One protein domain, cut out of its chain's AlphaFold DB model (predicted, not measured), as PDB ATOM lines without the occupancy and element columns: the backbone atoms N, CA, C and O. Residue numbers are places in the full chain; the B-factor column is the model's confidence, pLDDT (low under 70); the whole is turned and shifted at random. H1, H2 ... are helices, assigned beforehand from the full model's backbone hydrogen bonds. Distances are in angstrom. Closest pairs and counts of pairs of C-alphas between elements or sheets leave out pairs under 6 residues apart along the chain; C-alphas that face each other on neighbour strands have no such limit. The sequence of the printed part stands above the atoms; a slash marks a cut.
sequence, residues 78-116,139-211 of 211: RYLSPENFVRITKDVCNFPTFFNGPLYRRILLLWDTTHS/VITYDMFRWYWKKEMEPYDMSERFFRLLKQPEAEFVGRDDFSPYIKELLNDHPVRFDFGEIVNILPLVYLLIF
ATOM      1  N   ARG A  78      88.907  23.462 103.187       69.81
ATOM      2  CA  ARG A  78      88.024  22.384 102.711       69.81
ATOM      3  C   ARG A  78      87.289  22.825 101.445       69.81
ATOM      4  O   ARG A  78      86.115  23.188 101.491       69.81
ATOM      5  N   TYR A  79      88.025  22.884 100.343       75.44
ATOM      6  CA  TYR A  79      87.521  23.169  99.013       75.44
ATOM      7  C   TYR A  79      86.722  21.973  98.514       75.44
ATOM      8  O   TYR A  79      87.071  20.820  98.770       75.44
ATOM      9  N   LEU A  80      85.643  22.258  97.804       79.56
ATOM     10  CA  LEU A  80      84.756  21.244  97.269       79.56
ATOM     11  C   LEU A  80      85.219  20.896  95.853       79.56
ATOM     12  O   LEU A  80      85.149  21.734  94.955       79.56
ATOM     13  N   SER A  81      85.755  19.685  95.674       81.88
ATOM     14  CA  SER A  81      86.237  19.229  94.365       81.88
ATOM     15  C   SER A  81      85.077  19.095  93.363       81.88
ATOM     16  O   SER A  81      83.933  18.907  93.793       81.88
ATOM     17  N   PRO A  82      85.328  19.158  92.040       81.38
ATOM     18  CA  PRO A  82      84.273  19.058  91.030       81.38
ATOM     19  C   PRO A  82      83.420  17.789  91.169       81.38
ATOM     20  O   PRO A  82      82.200  17.841  91.042       81.38
ATOM     21  N   GLU A  83      84.037  16.661  91.515       80.00
ATOM     22  CA  GLU A  83      83.390  15.350  91.666       80.00
ATOM     23  C   GLU A  83      82.471  15.327  92.896       80.00
ATOM     24  O   GLU A  83      81.347  14.826  92.843       80.00
ATOM     25  N   ASN A  84      82.920  15.932  94.000       82.94
ATOM     26  CA  ASN A  84      82.087  16.127  95.183       82.94
ATOM     27  C   ASN A  84      80.953  17.128  94.911       82.94
ATOM     28  O   ASN A  84      79.852  16.962  95.434       82.94
ATOM     29  N   PHE A  85      81.178  18.130  94.057       88.00
ATOM     30  CA  PHE A  85      80.147  19.092  93.672       88.00
ATOM     31  C   PHE A  85      79.059  18.451  92.795       88.00
ATOM     32  O   PHE A  85      77.876  18.665  93.049       88.00
ATOM     33  N   VAL A  86      79.434  17.579  91.848       87.81
ATOM     34  CA  VAL A  86      78.497  16.755  91.054       87.81
ATOM     35  C   VAL A  86      77.558  15.957  91.964       87.81
ATOM     36  O   VAL A  86      76.345  15.924  91.736       87.81
ATOM     37  N   ARG A  87      78.112  15.339  93.014       85.19
ATOM     38  CA  ARG A  87      77.331  14.613  94.023       85.19
ATOM     39  C   ARG A  87      76.441  15.529  94.851       85.19
ATOM     40  O   ARG A  87      75.325  15.149  95.159       85.19
ATOM     41  N   ILE A  88      76.873  16.742  95.178       87.44
ATOM     42  CA  ILE A  88      76.021  17.705  95.885       87.44
ATOM     43  C   ILE A  88      74.822  18.127  95.029       87.44
ATOM     44  O   ILE A  88      73.692  18.070  95.511       87.44
ATOM     45  N   THR A  89      75.029  18.478  93.758       89.62
ATOM     46  CA  THR A  89      73.936  18.859  92.848       89.62
ATOM     47  C   THR A  89      72.881  17.754  92.740       89.62
ATOM     48  O   THR A  89      71.690  18.043  92.850       89.62
ATOM     49  N   LYS A  90      73.307  16.489  92.604       86.88
ATOM     50  CA  LYS A  90      72.412  15.326  92.479       86.88
ATOM     51  C   LYS A  90      71.849  14.821  93.811       86.88
ATOM     52  O   LYS A  90      70.636  14.757  93.964       86.88
ATOM     53  N   ASP A  91      72.706  14.481  94.768       84.50
ATOM     54  CA  ASP A  91      72.346  13.727  95.977       84.50
ATOM     55  C   ASP A  91      71.810  14.634  97.107       84.50
ATOM     56  O   ASP A  91      71.041  14.179  97.955       84.50
ATOM     57  N   VAL A  92      72.223  15.912  97.152       85.44
ATOM     58  CA  VAL A  92      71.863  16.874  98.220       85.44
ATOM     59  C   VAL A  92      70.804  17.862  97.734       85.44
ATOM     60  O   VAL A  92      69.786  18.060  98.397       85.44
ATOM     61  N   CYS A  93      71.032  18.476  96.572       86.44
ATOM     62  CA  CYS A  93      70.135  19.475  95.996       86.44
ATOM     63  C   CYS A  93      69.021  18.870  95.127       86.44
ATOM     64  O   CYS A  93      68.030  19.553  94.889       86.44
ATOM     65  N   ASN A  94      69.152  17.610  94.690       86.62
ATOM     66  CA  ASN A  94      68.204  16.916  93.809       86.62
ATOM     67  C   ASN A  94      67.925  17.687  92.497       86.62
ATOM     68  O   ASN A  94      66.778  17.845  92.071       86.62
ATOM     69  N   PHE A  95      68.997  18.160  91.851       89.00
ATOM     70  CA  PHE A  95      68.985  18.786  90.526       89.00
ATOM     71  C   PHE A  95      69.752  17.938  89.480       89.00
ATOM     72  O   PHE A  95      70.677  17.201  89.834       89.00
ATOM     73  N   PRO A  96      69.411  18.042  88.178       87.19
ATOM     74  CA  PRO A  96      70.172  17.423  87.086       87.19
ATOM     75  C   PRO A  96      71.639  17.880  87.012       87.19
ATOM     76  O   PRO A  96      71.974  18.985  87.430       87.19
ATOM     77  N   THR A  97      72.521  17.074  86.404       85.62
ATOM     78  CA  THR A  97      73.974  17.361  86.349       85.62
ATOM     79  C   THR A  97      74.323  18.698  85.690       85.62
ATOM     80  O   THR A  97      75.226  19.373  86.177       85.62
ATOM     81  N   PHE A  98      73.587  19.122  84.659       86.44
ATOM     82  CA  PHE A  98      73.837  20.390  83.959       86.44
ATOM     83  C   PHE A  98      73.581  21.637  84.835       86.44
ATOM     84  O   PHE A  98      74.036  22.731  84.512       86.44
ATOM     85  N   PHE A  99      72.928  21.487  85.998       90.31
ATOM     86  CA  PHE A  99      72.850  22.546  87.012       90.31
ATOM     87  C   PHE A  99      74.164  22.746  87.789       90.31
ATOM     88  O   PHE A  99      74.263  23.732  88.515       90.31
ATOM     89  N   ASN A 100      75.182  21.888  87.629       89.88
ATOM     90  CA  ASN A 100      76.484  22.014  88.300       89.88
ATOM     91  C   ASN A 100      77.105  23.405  88.121       89.88
ATOM     92  O   ASN A 100      77.338  24.105  89.103       89.88
ATOM     93  N   GLY A 101      77.369  23.806  86.875       90.06
ATOM     94  CA  GLY A 101      78.005  25.086  86.562       90.06
ATOM     95  C   GLY A 101      77.207  26.287  87.087       90.06
ATOM     96  O   GLY A 101      77.773  27.106  87.816       90.06
ATOM     97  N   PRO A 102      75.897  26.389  86.797       91.38
ATOM     98  CA  PRO A 102      75.055  27.470  87.298       91.38
ATOM     99  C   PRO A 102      74.940  27.507  88.828       91.38
ATOM    100  O   PRO A 102      75.080  28.580  89.410       91.38
ATOM    101  N   LEU A 103      74.764  26.362  89.503       93.00
ATOM    102  CA  LEU A 103      74.726  26.277  90.970       93.00
ATOM    103  C   LEU A 103      76.063  26.702  91.589       93.00
ATOM    104  O   LEU A 103      76.084  27.445  92.570       93.00
ATOM    105  N   TYR A 104      77.179  26.291  90.988       92.50
ATOM    106  CA  TYR A 104      78.519  26.695  91.399       92.50
ATOM    107  C   TYR A 104      78.692  28.219  91.292       92.50
ATOM    108  O   TYR A 104      79.032  28.885  92.273       92.50
ATOM    109  N   ARG A 105      78.363  28.805  90.129       91.19
ATOM    110  CA  ARG A 105      78.404  30.265  89.917       91.19
ATOM    111  C   ARG A 105      77.447  31.007  90.864       91.19
ATOM    112  O   ARG A 105      77.816  32.051  91.400       91.19
ATOM    113  N   ARG A 106      76.271  30.440  91.158       93.00
ATOM    114  CA  ARG A 106      75.276  30.991  92.095       93.00
ATOM    115  C   ARG A 106      75.775  31.048  93.540       93.00
ATOM    116  O   ARG A 106      75.568  32.065  94.199       93.00
ATOM    117  N   ILE A 107      76.434  29.997  94.031       93.06
ATOM    118  CA  ILE A 107      77.005  29.965  95.390       93.06
ATOM    119  C   ILE A 107      78.104  31.021  95.532       93.06
ATOM    120  O   ILE A 107      78.100  31.757  96.519       93.06
ATOM    121  N   LEU A 108      79.005  31.130  94.546       91.50
ATOM    122  CA  LEU A 108      80.045  32.165  94.534       91.50
ATOM    123  C   LEU A 108      79.433  33.572  94.580       91.50
ATOM    124  O   LEU A 108      79.761  34.344  95.477       91.50
ATOM    125  N   LEU A 109      78.498  33.868  93.669       91.19
ATOM    126  CA  LEU A 109      77.831  35.168  93.563       91.19
ATOM    127  C   LEU A 109      77.151  35.585  94.876       91.19
ATOM    128  O   LEU A 109      77.392  36.677  95.382       91.19
ATOM    129  N   LEU A 110      76.319  34.713  95.455       92.00
ATOM    130  CA  LEU A 110      75.564  35.034  96.671       92.00
ATOM    131  C   LEU A 110      76.459  35.173  97.905       92.00
ATOM    132  O   LEU A 110      76.194  36.023  98.764       92.00
ATOM    133  N   TRP A 111      77.501  34.343  98.003       90.69
ATOM    134  CA  TRP A 111      78.488  34.459  99.070       90.69
ATOM    135  C   TRP A 111      79.220  35.798  98.976       90.69
ATOM    136  O   TRP A 111      79.309  36.507  99.977       90.69
ATOM    137  N   ASP A 112      79.683  36.163  97.779       89.62
ATOM    138  CA  ASP A 112      80.415  37.404  97.536       89.62
ATOM    139  C   ASP A 112      79.552  38.634  97.817       89.62
ATOM    140  O   ASP A 112      79.972  39.486  98.600       89.62
ATOM    141  N   THR A 113      78.331  38.700  97.278       88.56
ATOM    142  CA  THR A 113      77.387  39.798  97.548       88.56
ATOM    143  C   THR A 113      77.065  39.927  99.040       88.56
ATOM    144  O   THR A 113      76.890  41.038  99.526       88.56
ATOM    145  N   THR A 114      77.032  38.827  99.803       87.12
ATOM    146  CA  THR A 114      76.749  38.895 101.250       87.12
ATOM    147  C   THR A 114      77.973  39.300 102.085       87.12
ATOM    148  O   THR A 114      77.824  40.034 103.061       87.12
ATOM    149  N   HIS A 115      79.179  38.841 101.734       82.56
ATOM    150  CA  HIS A 115      80.368  38.963 102.594       82.56
ATOM    151  C   HIS A 115      81.399  40.008 102.125       82.56
ATOM    152  O   HIS A 115      82.310  40.328 102.887       82.56
ATOM    153  N   SER A 116      81.259  40.570 100.919       72.69
ATOM    154  CA  SER A 116      82.222  41.534 100.340       72.69
ATOM    155  C   SER A 116      81.830  43.006 100.530       72.69
ATOM    156  O   SER A 116      82.485  43.893  99.986       72.69
ATOM    157  N   VAL A 139      87.465  28.880  94.017       85.75
ATOM    158  CA  VAL A 139      87.025  27.595  94.580       85.75
ATOM    159  C   VAL A 139      85.974  27.758  95.682       85.75
ATOM    160  O   VAL A 139      86.158  28.548  96.608       85.75
ATOM    161  N   ILE A 140      84.887  26.984  95.610       87.44
ATOM    162  CA  ILE A 140      83.886  26.888  96.687       87.44
ATOM    163  C   ILE A 140      84.486  26.140  97.881       87.44
ATOM    164  O   ILE A 140      85.048  25.057  97.720       87.44
ATOM    165  N   THR A 141      84.331  26.679  99.092       87.69
ATOM    166  CA  THR A 141      84.591  25.932 100.334       87.69
ATOM    167  C   THR A 141      83.321  25.273 100.870       87.69
ATOM    168  O   THR A 141      82.198  25.703 100.593       87.69
ATOM    169  N   TYR A 142      83.509  24.261 101.716       82.75
ATOM    170  CA  TYR A 142      82.461  23.646 102.529       82.75
ATOM    171  C   TYR A 142      81.575  24.687 103.233       82.75
ATOM    172  O   TYR A 142      80.351  24.577 103.185       82.75
ATOM    173  N   ASP A 143      82.161  25.727 103.836       84.56
ATOM    174  CA  ASP A 143      81.403  26.752 104.564       84.56
ATOM    175  C   ASP A 143      80.576  27.660 103.643       84.56
ATOM    176  O   ASP A 143      79.456  28.021 104.006       84.56
ATOM    177  N   MET A 144      81.063  27.954 102.429       90.06
ATOM    178  CA  MET A 144      80.302  28.706 101.422       90.06
ATOM    179  C   MET A 144      79.046  27.942 100.994       90.06
ATOM    180  O   MET A 144      77.946  28.500 101.003       90.06
ATOM    181  N   PHE A 145      79.182  26.649 100.677       89.88
ATOM    182  CA  PHE A 145      78.024  25.825 100.327       89.88
ATOM    183  C   PHE A 145      77.115  25.555 101.536       89.88
ATOM    184  O   PHE A 145      75.897  25.616 101.403       89.88
ATOM    185  N   ARG A 146      77.664  25.338 102.737       86.62
ATOM    186  CA  ARG A 146      76.880  25.167 103.973       86.62
ATOM    187  C   ARG A 146      76.037  26.403 104.292       86.62
ATOM    188  O   ARG A 146      74.878  26.256 104.677       86.62
ATOM    189  N   TRP A 147      76.593  27.604 104.130       90.75
ATOM    190  CA  TRP A 147      75.860  28.865 104.270       90.75
ATOM    191  C   TRP A 147      74.752  28.987 103.221       90.75
ATOM    192  O   TRP A 147      73.601  29.230 103.583       90.75
ATOM    193  N   TYR A 148      75.072  28.738 101.946       92.62
ATOM    194  CA  TYR A 148      74.092  28.770 100.859       92.62
ATOM    195  C   TYR A 148      72.949  27.782 101.111       92.62
ATOM    196  O   TYR A 148      71.782  28.157 101.042       92.62
ATOM    197  N   TRP A 149      73.274  26.549 101.505       90.69
ATOM    198  CA  TRP A 149      72.290  25.530 101.849       90.69
ATOM    199  C   TRP A 149      71.377  25.985 102.992       90.69
ATOM    200  O   TRP A 149      70.159  25.878 102.891       90.69
ATOM    201  N   LYS A 150      71.944  26.540 104.070       87.62
ATOM    202  CA  LYS A 150      71.166  27.049 105.210       87.62
ATOM    203  C   LYS A 150      70.264  28.234 104.868       87.62
ATOM    204  O   LYS A 150      69.239  28.390 105.525       87.62
ATOM    205  N   LYS A 151      70.637  29.057 103.886       90.56
ATOM    206  CA  LYS A 151      69.908  30.278 103.525       90.56
ATOM    207  C   LYS A 151      68.882  30.066 102.408       90.56
ATOM    208  O   LYS A 151      67.761  30.531 102.542       90.56
ATOM    209  N   GLU A 152      69.254  29.372 101.332       91.62
ATOM    210  CA  GLU A 152      68.477  29.298 100.083       91.62
ATOM    211  C   GLU A 152      67.894  27.904  99.783       91.62
ATOM    212  O   GLU A 152      67.163  27.763  98.806       91.62
ATOM    213  N   MET A 153      68.194  26.870 100.589       88.94
ATOM    214  CA  MET A 153      67.735  25.490 100.332       88.94
ATOM    215  C   MET A 153      66.989  24.841 101.507       88.94
ATOM    216  O   MET A 153      65.854  24.402 101.341       88.94
ATOM    217  N   GLU A 154      67.590  24.778 102.701       88.19
ATOM    218  CA  GLU A 154      67.007  24.107 103.876       88.19
ATOM    219  C   GLU A 154      65.603  24.614 104.271       88.19
ATOM    220  O   GLU A 154      64.778  23.762 104.609       88.19
ATOM    221  N   PRO A 155      65.283  25.927 104.216       90.75
ATOM    222  CA  PRO A 155      63.956  26.428 104.596       90.75
ATOM    223  C   PRO A 155      62.834  26.093 103.602       90.75
ATOM    224  O   PRO A 155      61.667  26.303 103.925       90.75
ATOM    225  N   TYR A 156      63.173  25.627 102.398       89.25
ATOM    226  CA  TYR A 156      62.286  25.627 101.233       89.25
ATOM    227  C   TYR A 156      62.051  24.221 100.665       89.25
ATOM    228  O   TYR A 156      62.835  23.297 100.913       89.25
ATOM    229  N   ASP A 157      60.972  24.061  99.895       88.19
ATOM    230  CA  ASP A 157      60.639  22.822  99.184       88.19
ATOM    231  C   ASP A 157      61.353  22.715  97.823       88.19
ATOM    232  O   ASP A 157      62.123  23.592  97.439       88.19
ATOM    233  N   MET A 158      61.135  21.625  97.083       86.06
ATOM    234  CA  MET A 158      61.822  21.412  95.801       86.06
ATOM    235  C   MET A 158      61.478  22.453  94.726       86.06
ATOM    236  O   MET A 158      62.346  22.784  93.917       86.06
ATOM    237  N   SER A 159      60.255  22.985  94.728       86.25
ATOM    238  CA  SER A 159      59.788  23.963  93.742       86.25
ATOM    239  C   SER A 159      60.404  25.338  94.006       86.25
ATOM    240  O   SER A 159      60.995  25.940  93.112       86.25
ATOM    241  N   GLU A 160      60.350  25.797  95.257       90.06
ATOM    242  CA  GLU A 160      60.935  27.072  95.684       90.06
ATOM    243  C   GLU A 160      62.473  27.038  95.614       90.06
ATOM    244  O   GLU A 160      63.094  28.030  95.242       90.06
ATOM    245  N   ARG A 161      63.118  25.888  95.866       91.25
ATOM    246  CA  ARG A 161      64.566  25.702  95.630       91.25
ATOM    247  C   ARG A 161      64.956  25.880  94.166       91.25
ATOM    248  O   ARG A 161      65.953  26.539  93.874       91.25
ATOM    249  N   PHE A 162      64.191  25.283  93.253       90.69
ATOM    250  CA  PHE A 162      64.415  25.394  91.811       90.69
ATOM    251  C   PHE A 162      64.223  26.844  91.344       90.69
ATOM    252  O   PHE A 162      65.114  27.421  90.718       90.69
ATOM    253  N   PHE A 163      63.126  27.477  91.765       91.88
ATOM    254  CA  PHE A 163      62.847  28.898  91.549       91.88
ATOM    255  C   PHE A 163      63.980  29.805  92.069       91.88
ATOM    256  O   PHE A 163      64.467  30.662  91.332       91.88
ATOM    257  N   ARG A 164      64.475  29.569  93.296       91.44
ATOM    258  CA  ARG A 164      65.601  30.297  93.917       91.44
ATOM    259  C   ARG A 164      66.947  30.098  93.247       91.44
ATOM    260  O   ARG A 164      67.820  30.957  93.407       91.44
ATOM    261  N   LEU A 165      67.146  28.990  92.546       91.88
ATOM    262  CA  LEU A 165      68.339  28.766  91.742       91.88
ATOM    263  C   LEU A 165      68.252  29.573  90.439       91.88
ATOM    264  O   LEU A 165      69.167  30.344  90.152       91.88
ATOM    265  N   LEU A 166      67.127  29.467  89.724       91.56
ATOM    266  CA  LEU A 166      66.871  30.168  88.462       91.56
ATOM    267  C   LEU A 166      66.911  31.699  88.596       91.56
ATOM    268  O   LEU A 166      67.757  32.336  87.974       91.56
ATOM    269  N   LYS A 167      66.007  32.278  89.402       91.81
ATOM    270  CA  LYS A 167      65.727  33.728  89.463       91.81
ATOM    271  C   LYS A 167      66.978  34.570  89.740       91.81
ATOM    272  O   LYS A 167      67.868  34.106  90.454       91.81
ATOM    273  N   GLN A 168      67.037  35.847  89.358       90.19
ATOM    274  CA  GLN A 168      68.084  36.739  89.906       90.19
ATOM    275  C   GLN A 168      67.981  36.884  91.444       90.19
ATOM    276  O   GLN A 168      66.880  36.750  91.994       90.19
ATOM    277  N   PRO A 169      69.089  37.112  92.185       86.88
ATOM    278  CA  PRO A 169      69.084  37.059  93.652       86.88
ATOM    279  C   PRO A 169      68.031  37.966  94.303       86.88
ATOM    280  O   PRO A 169      67.276  37.507  95.162       86.88
ATOM    281  N   GLU A 170      67.912  39.200  93.817       86.94
ATOM    282  CA  GLU A 170      66.983  40.229  94.294       86.94
ATOM    283  C   GLU A 170      65.603  40.200  93.601       86.94
ATOM    284  O   GLU A 170      64.704  40.924  94.017       86.94
ATOM    285  N   ALA A 171      65.407  39.388  92.554       90.44
ATOM    286  CA  ALA A 171      64.152  39.353  91.793       90.44
ATOM    287  C   ALA A 171      63.067  38.488  92.461       90.44
ATOM    288  O   ALA A 171      63.359  37.428  93.014       90.44
ATOM    289  N   GLU A 172      61.802  38.891  92.350       92.00
ATOM    290  CA  GLU A 172      60.639  38.135  92.858       92.00
ATOM    291  C   GLU A 172      59.988  37.232  91.791       92.00
ATOM    292  O   GLU A 172      58.949  36.626  92.028       92.00
ATOM    293  N   PHE A 173      60.602  37.120  90.610       92.44
ATOM    294  CA  PHE A 173      60.172  36.273  89.496       92.44
ATOM    295  C   PHE A 173      61.391  35.745  88.723       92.44
ATOM    296  O   PHE A 173      62.496  36.270  88.874       92.44
ATOM    297  N   VAL A 174      61.189  34.722  87.887       91.25
ATOM    298  CA  VAL A 174      62.195  34.239  86.923       91.25
ATOM    299  C   VAL A 174      61.989  34.971  85.597       91.25
ATOM    300  O   VAL A 174      60.900  34.930  85.024       91.25
ATOM    301  N   GLY A 175      63.018  35.665  85.117       89.00
ATOM    302  CA  GLY A 175      63.022  36.302  83.799       89.00
ATOM    303  C   GLY A 175      63.401  35.328  82.681       89.00
ATOM    304  O   GLY A 175      64.060  34.321  82.916       89.00
ATOM    305  N   ARG A 176      63.061  35.650  81.424       88.56
ATOM    306  CA  ARG A 176      63.461  34.834  80.257       88.56
ATOM    307  C   ARG A 176      64.978  34.608  80.188       88.56
ATOM    308  O   ARG A 176      65.426  33.520  79.839       88.56
ATOM    309  N   ASP A 177      65.755  35.635  80.519       89.69
ATOM    310  CA  ASP A 177      67.216  35.597  80.434       89.69
ATOM    311  C   ASP A 177      67.858  34.787  81.574       89.69
ATOM    312  O   ASP A 177      68.983  34.307  81.422       89.69
ATOM    313  N   ASP A 178      67.131  34.540  82.671       88.56
ATOM    314  CA  ASP A 178      67.593  33.727  83.805       88.56
ATOM    315  C   ASP A 178      67.811  32.265  83.398       88.56
ATOM    316  O   ASP A 178      68.704  31.598  83.918       88.56
ATOM    317  N   PHE A 179      67.061  31.777  82.403       89.12
ATOM    318  CA  PHE A 179      67.249  30.449  81.819       89.12
ATOM    319  C   PHE A 179      68.517  30.338  80.951       89.12
ATOM    320  O   PHE A 179      68.996  29.230  80.711       89.12
ATOM    321  N   SER A 180      69.104  31.456  80.500       88.12
ATOM    322  CA  SER A 180      70.261  31.475  79.588       88.12
ATOM    323  C   SER A 180      71.464  30.635  80.060       88.12
ATOM    324  O   SER A 180      71.921  29.805  79.271       88.12
ATOM    325  N   PRO A 181      71.994  30.774  81.298       86.56
ATOM    326  CA  PRO A 181      73.080  29.917  81.780       86.56
ATOM    327  C   PRO A 181      72.714  28.427  81.773       86.56
ATOM    328  O   PRO A 181      73.527  27.614  81.357       86.56
ATOM    329  N   TYR A 182      71.490  28.060  82.154       88.19
ATOM    330  CA  TYR A 182      71.050  26.661  82.204       88.19
ATOM    331  C   TYR A 182      70.913  26.042  80.807       88.19
ATOM    332  O   TYR A 182      71.330  24.907  80.594       88.19
ATOM    333  N   ILE A 183      70.397  26.807  79.839       87.06
ATOM    334  CA  ILE A 183      70.279  26.382  78.437       87.06
ATOM    335  C   ILE A 183      71.666  26.213  77.796       87.06
ATOM    336  O   ILE A 183      71.881  25.234  77.086       87.06
ATOM    337  N   LYS A 184      72.629  27.110  78.067       85.50
ATOM    338  CA  LYS A 184      74.022  26.951  77.598       85.50
ATOM    339  C   LYS A 184      74.635  25.645  78.102       85.50
ATOM    340  O   LYS A 184      75.212  24.907  77.318       85.50
ATOM    341  N   GLU A 185      74.504  25.363  79.395       86.56
ATOM    342  CA  GLU A 185      75.142  24.201  80.029       86.56
ATOM    343  C   GLU A 185      74.489  22.892  79.564       86.56
ATOM    344  O   GLU A 185      75.194  21.938  79.253       86.56
ATOM    345  N   LEU A 186      73.163  22.878  79.383       84.44
ATOM    346  CA  LEU A 186      72.447  21.767  78.749       84.44
ATOM    347  C   LEU A 186      72.927  21.511  77.305       84.44
ATOM    348  O   LEU A 186      73.062  20.361  76.896       84.44
ATOM    349  N   LEU A 187      73.214  22.564  76.531       83.62
ATOM    350  CA  LEU A 187      73.764  22.442  75.173       83.62
ATOM    351  C   LEU A 187      75.258  22.056  75.156       83.62
ATOM    352  O   LEU A 187      75.709  21.460  74.179       83.62
ATOM    353  N   ASN A 188      76.012  22.359  76.217       80.25
ATOM    354  CA  ASN A 188      77.412  21.953  76.379       80.25
ATOM    355  C   ASN A 188      77.535  20.464  76.757       80.25
ATOM    356  O   ASN A 188      78.340  19.751  76.158       80.25
ATOM    357  N   ASP A 189      76.727  19.993  77.716       68.31
ATOM    358  CA  ASP A 189      76.712  18.594  78.183       68.31
ATOM    359  C   ASP A 189      76.197  17.615  77.102       68.31
ATOM    360  O   ASP A 189      76.518  16.425  77.142       68.31
ATOM    361  N   HIS A 190      75.434  18.096  76.109       67.69
ATOM    362  CA  HIS A 190      74.879  17.292  75.011       67.69
ATOM    363  C   HIS A 190      75.467  17.661  73.628       67.69
ATOM    364  O   HIS A 190      74.789  18.288  72.807       67.69
ATOM    365  N   PRO A 191      76.702  17.228  73.299       57.97
ATOM    366  CA  PRO A 191      77.336  17.507  72.010       57.97
ATOM    367  C   PRO A 191      76.646  16.781  70.839       57.97
ATOM    368  O   PRO A 191      76.992  15.663  70.464       57.97
ATOM    369  N   VAL A 192      75.697  17.482  70.210       48.38
ATOM    370  CA  VAL A 192      75.145  17.240  68.857       48.38
ATOM    371  C   VAL A 192      74.464  15.875  68.631       48.38
ATOM    372  O   VAL A 192      74.177  15.512  67.491       48.38
ATOM    373  N   ARG A 193      74.136  15.120  69.687       47.25
ATOM    374  CA  ARG A 193      73.459  13.818  69.566       47.25
ATOM    375  C   ARG A 193      72.056  13.817  70.176       47.25
ATOM    376  O   ARG A 193      71.842  13.361  71.294       47.25
ATOM    377  N   PHE A 194      71.091  14.292  69.386       47.41
ATOM    378  CA  PHE A 194      69.648  14.143  69.628       47.41
ATOM    379  C   PHE A 194      69.192  12.682  69.407       47.41
ATOM    380  O   PHE A 194      68.381  12.393  68.526       47.41
ATOM    381  N   ASP A 195      69.708  11.741  70.201       49.06
ATOM    382  CA  ASP A 195      69.163  10.381  70.241       49.06
ATOM    383  C   ASP A 195      67.804  10.426  70.960       49.06
ATOM    384  O   ASP A 195      67.719  10.652  72.167       49.06
ATOM    385  N   PHE A 196      66.724  10.200  70.205       52.12
ATOM    386  CA  PHE A 196      65.332  10.382  70.649       52.12
ATOM    387  C   PHE A 196      64.909   9.556  71.885       52.12
ATOM    388  O   PHE A 196      63.836   9.801  72.432       52.12
ATOM    389  N   GLY A 197      65.737   8.614  72.351       49.34
ATOM    390  CA  GLY A 197      65.483   7.806  73.547       49.34
ATOM    391  C   GLY A 197      65.566   8.580  74.869       49.34
ATOM    392  O   GLY A 197      64.701   8.399  75.722       49.34
ATOM    393  N   GLU A 198      66.550   9.472  75.052       48.59
ATOM    394  CA  GLU A 198      66.647  10.259  76.298       48.59
ATOM    395  C   GLU A 198      65.720  11.478  76.307       48.59
ATOM    396  O   GLU A 198      65.323  11.944  77.377       48.59
ATOM    397  N   ILE A 199      65.306  11.957  75.126       48.56
ATOM    398  CA  ILE A 199      64.447  13.140  74.966       48.56
ATOM    399  C   ILE A 199      63.161  13.029  75.802       48.56
ATOM    400  O   ILE A 199      62.709  14.035  76.338       48.56
ATOM    401  N   VAL A 200      62.617  11.825  76.011       50.41
ATOM    402  CA  VAL A 200      61.414  11.595  76.839       50.41
ATOM    403  C   VAL A 200      61.606  12.019  78.307       50.41
ATOM    404  O   VAL A 200      60.664  12.498  78.931       50.41
ATOM    405  N   ASN A 201      62.825  11.903  78.849       51.12
ATOM    406  CA  ASN A 201      63.145  12.267  80.235       51.12
ATOM    407  C   ASN A 201      63.502  13.752  80.398       51.12
ATOM    408  O   ASN A 201      63.284  14.323  81.467       51.12
ATOM    409  N   ILE A 202      64.047  14.386  79.353       53.28
ATOM    410  CA  ILE A 202      64.444  15.805  79.386       53.28
ATOM    411  C   ILE A 202      63.306  16.717  78.891       53.28
ATOM    412  O   ILE A 202      63.233  17.871  79.304       53.28
ATOM    413  N   LEU A 203      62.364  16.211  78.084       54.12
ATOM    414  CA  LEU A 203      61.189  16.949  77.599       54.12
ATOM    415  C   LEU A 203      60.403  17.671  78.707       54.12
ATOM    416  O   LEU A 203      60.130  18.852  78.515       54.12
ATOM    417  N   PRO A 204      60.074  17.053  79.862       57.66
ATOM    418  CA  PRO A 204      59.372  17.749  80.942       57.66
ATOM    419  C   PRO A 204      60.167  18.932  81.508       57.66
ATOM    420  O   PRO A 204      59.583  19.966  81.824       57.66
ATOM    421  N   LEU A 205      61.496  18.804  81.596       53.38
ATOM    422  CA  LEU A 205      62.386  19.873  82.056       53.38
ATOM    423  C   LEU A 205      62.512  20.979  81.005       53.38
ATOM    424  O   LEU A 205      62.388  22.145  81.344       53.38
ATOM    425  N   VAL A 206      62.705  20.633  79.731       57.56
ATOM    426  CA  VAL A 206      62.758  21.606  78.626       57.56
ATOM    427  C   VAL A 206      61.423  22.337  78.474       57.56
ATOM    428  O   VAL A 206      61.425  23.535  78.219       57.56
ATOM    429  N   TYR A 207      60.294  21.661  78.696       57.62
ATOM    430  CA  TYR A 207      58.974  22.290  78.723       57.62
ATOM    431  C   TYR A 207      58.870  23.297  79.879       57.62
ATOM    432  O   TYR A 207      58.586  24.458  79.620       57.62
ATOM    433  N   LEU A 208      59.249  22.909  81.107       55.78
ATOM    434  CA  LEU A 208      59.347  23.784  82.297       55.78
ATOM    435  C   LEU A 208      60.374  24.936  82.199       55.78
ATOM    436  O   LEU A 208      60.436  25.778  83.093       55.78
ATOM    437  N   LEU A 209      61.214  24.957  81.161       55.31
ATOM    438  CA  LEU A 209      62.198  26.012  80.882       55.31
ATOM    439  C   LEU A 209      61.792  26.889  79.674       55.31
ATOM    440  O   LEU A 209      62.523  27.816  79.324       55.31
ATOM    441  N   ILE A 210      60.668  26.583  79.009       48.84
ATOM    442  CA  ILE A 210      60.196  27.246  77.776       48.84
ATOM    443  C   ILE A 210      58.729  27.717  77.879       48.84
ATOM    444  O   ILE A 210      58.377  28.690  77.206       48.84
ATOM    445  N   PHE A 211      57.903  27.074  78.713       40.16
ATOM    446  CA  PHE A 211      56.477  27.350  78.933       40.16
ATOM    447  C   PHE A 211      56.149  27.514  80.424       40.16
ATOM    448  O   PHE A 211      55.312  28.398  80.714       40.16
TER     449      PHE A 211
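This is residues 78 to 116 and 139 to 211 of the 211 residues of the protein "Hypothetical protein" of Ditylum brightwellii (UniProt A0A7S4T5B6). H2 forms the middle, with H1 and H3 crossing one side and H5 packing on the other. Residues 191 to 201, partly in H6, stick out. The printed part, 112 residues with helices H1 to H6, is all helix and compact, radius of gyration of the C-alphas 14.5 A, spans 44 by 32 by 23 A.

H1, residues 82 to 92, touches H2, residues 97 to 115, about perpendicular at 86 degrees, closest C-alphas 89 and 100, 6.1 A. H2 touches H3, residues 142 to 153, and H5, residues 176 to 189, closest C-alphas 98 and 186, 5.6 A. H4, residues 158 to 166, only just touches H3: 3 C-alpha pairs within 8 A. H6, residues 196 to 207, touches no helix. In H1, H3 and H4 every O i to N i+4 pair is within hydrogen-bond range.

H1's first C-alpha is at (84.273, 19.058, 91.030), H6's last at (58.974, 22.290, 78.723).

Across the cut, C-alphas 116 and 139 are 15.8 A apart; pLDDT is under 70 at residues 78 and 189 to 211.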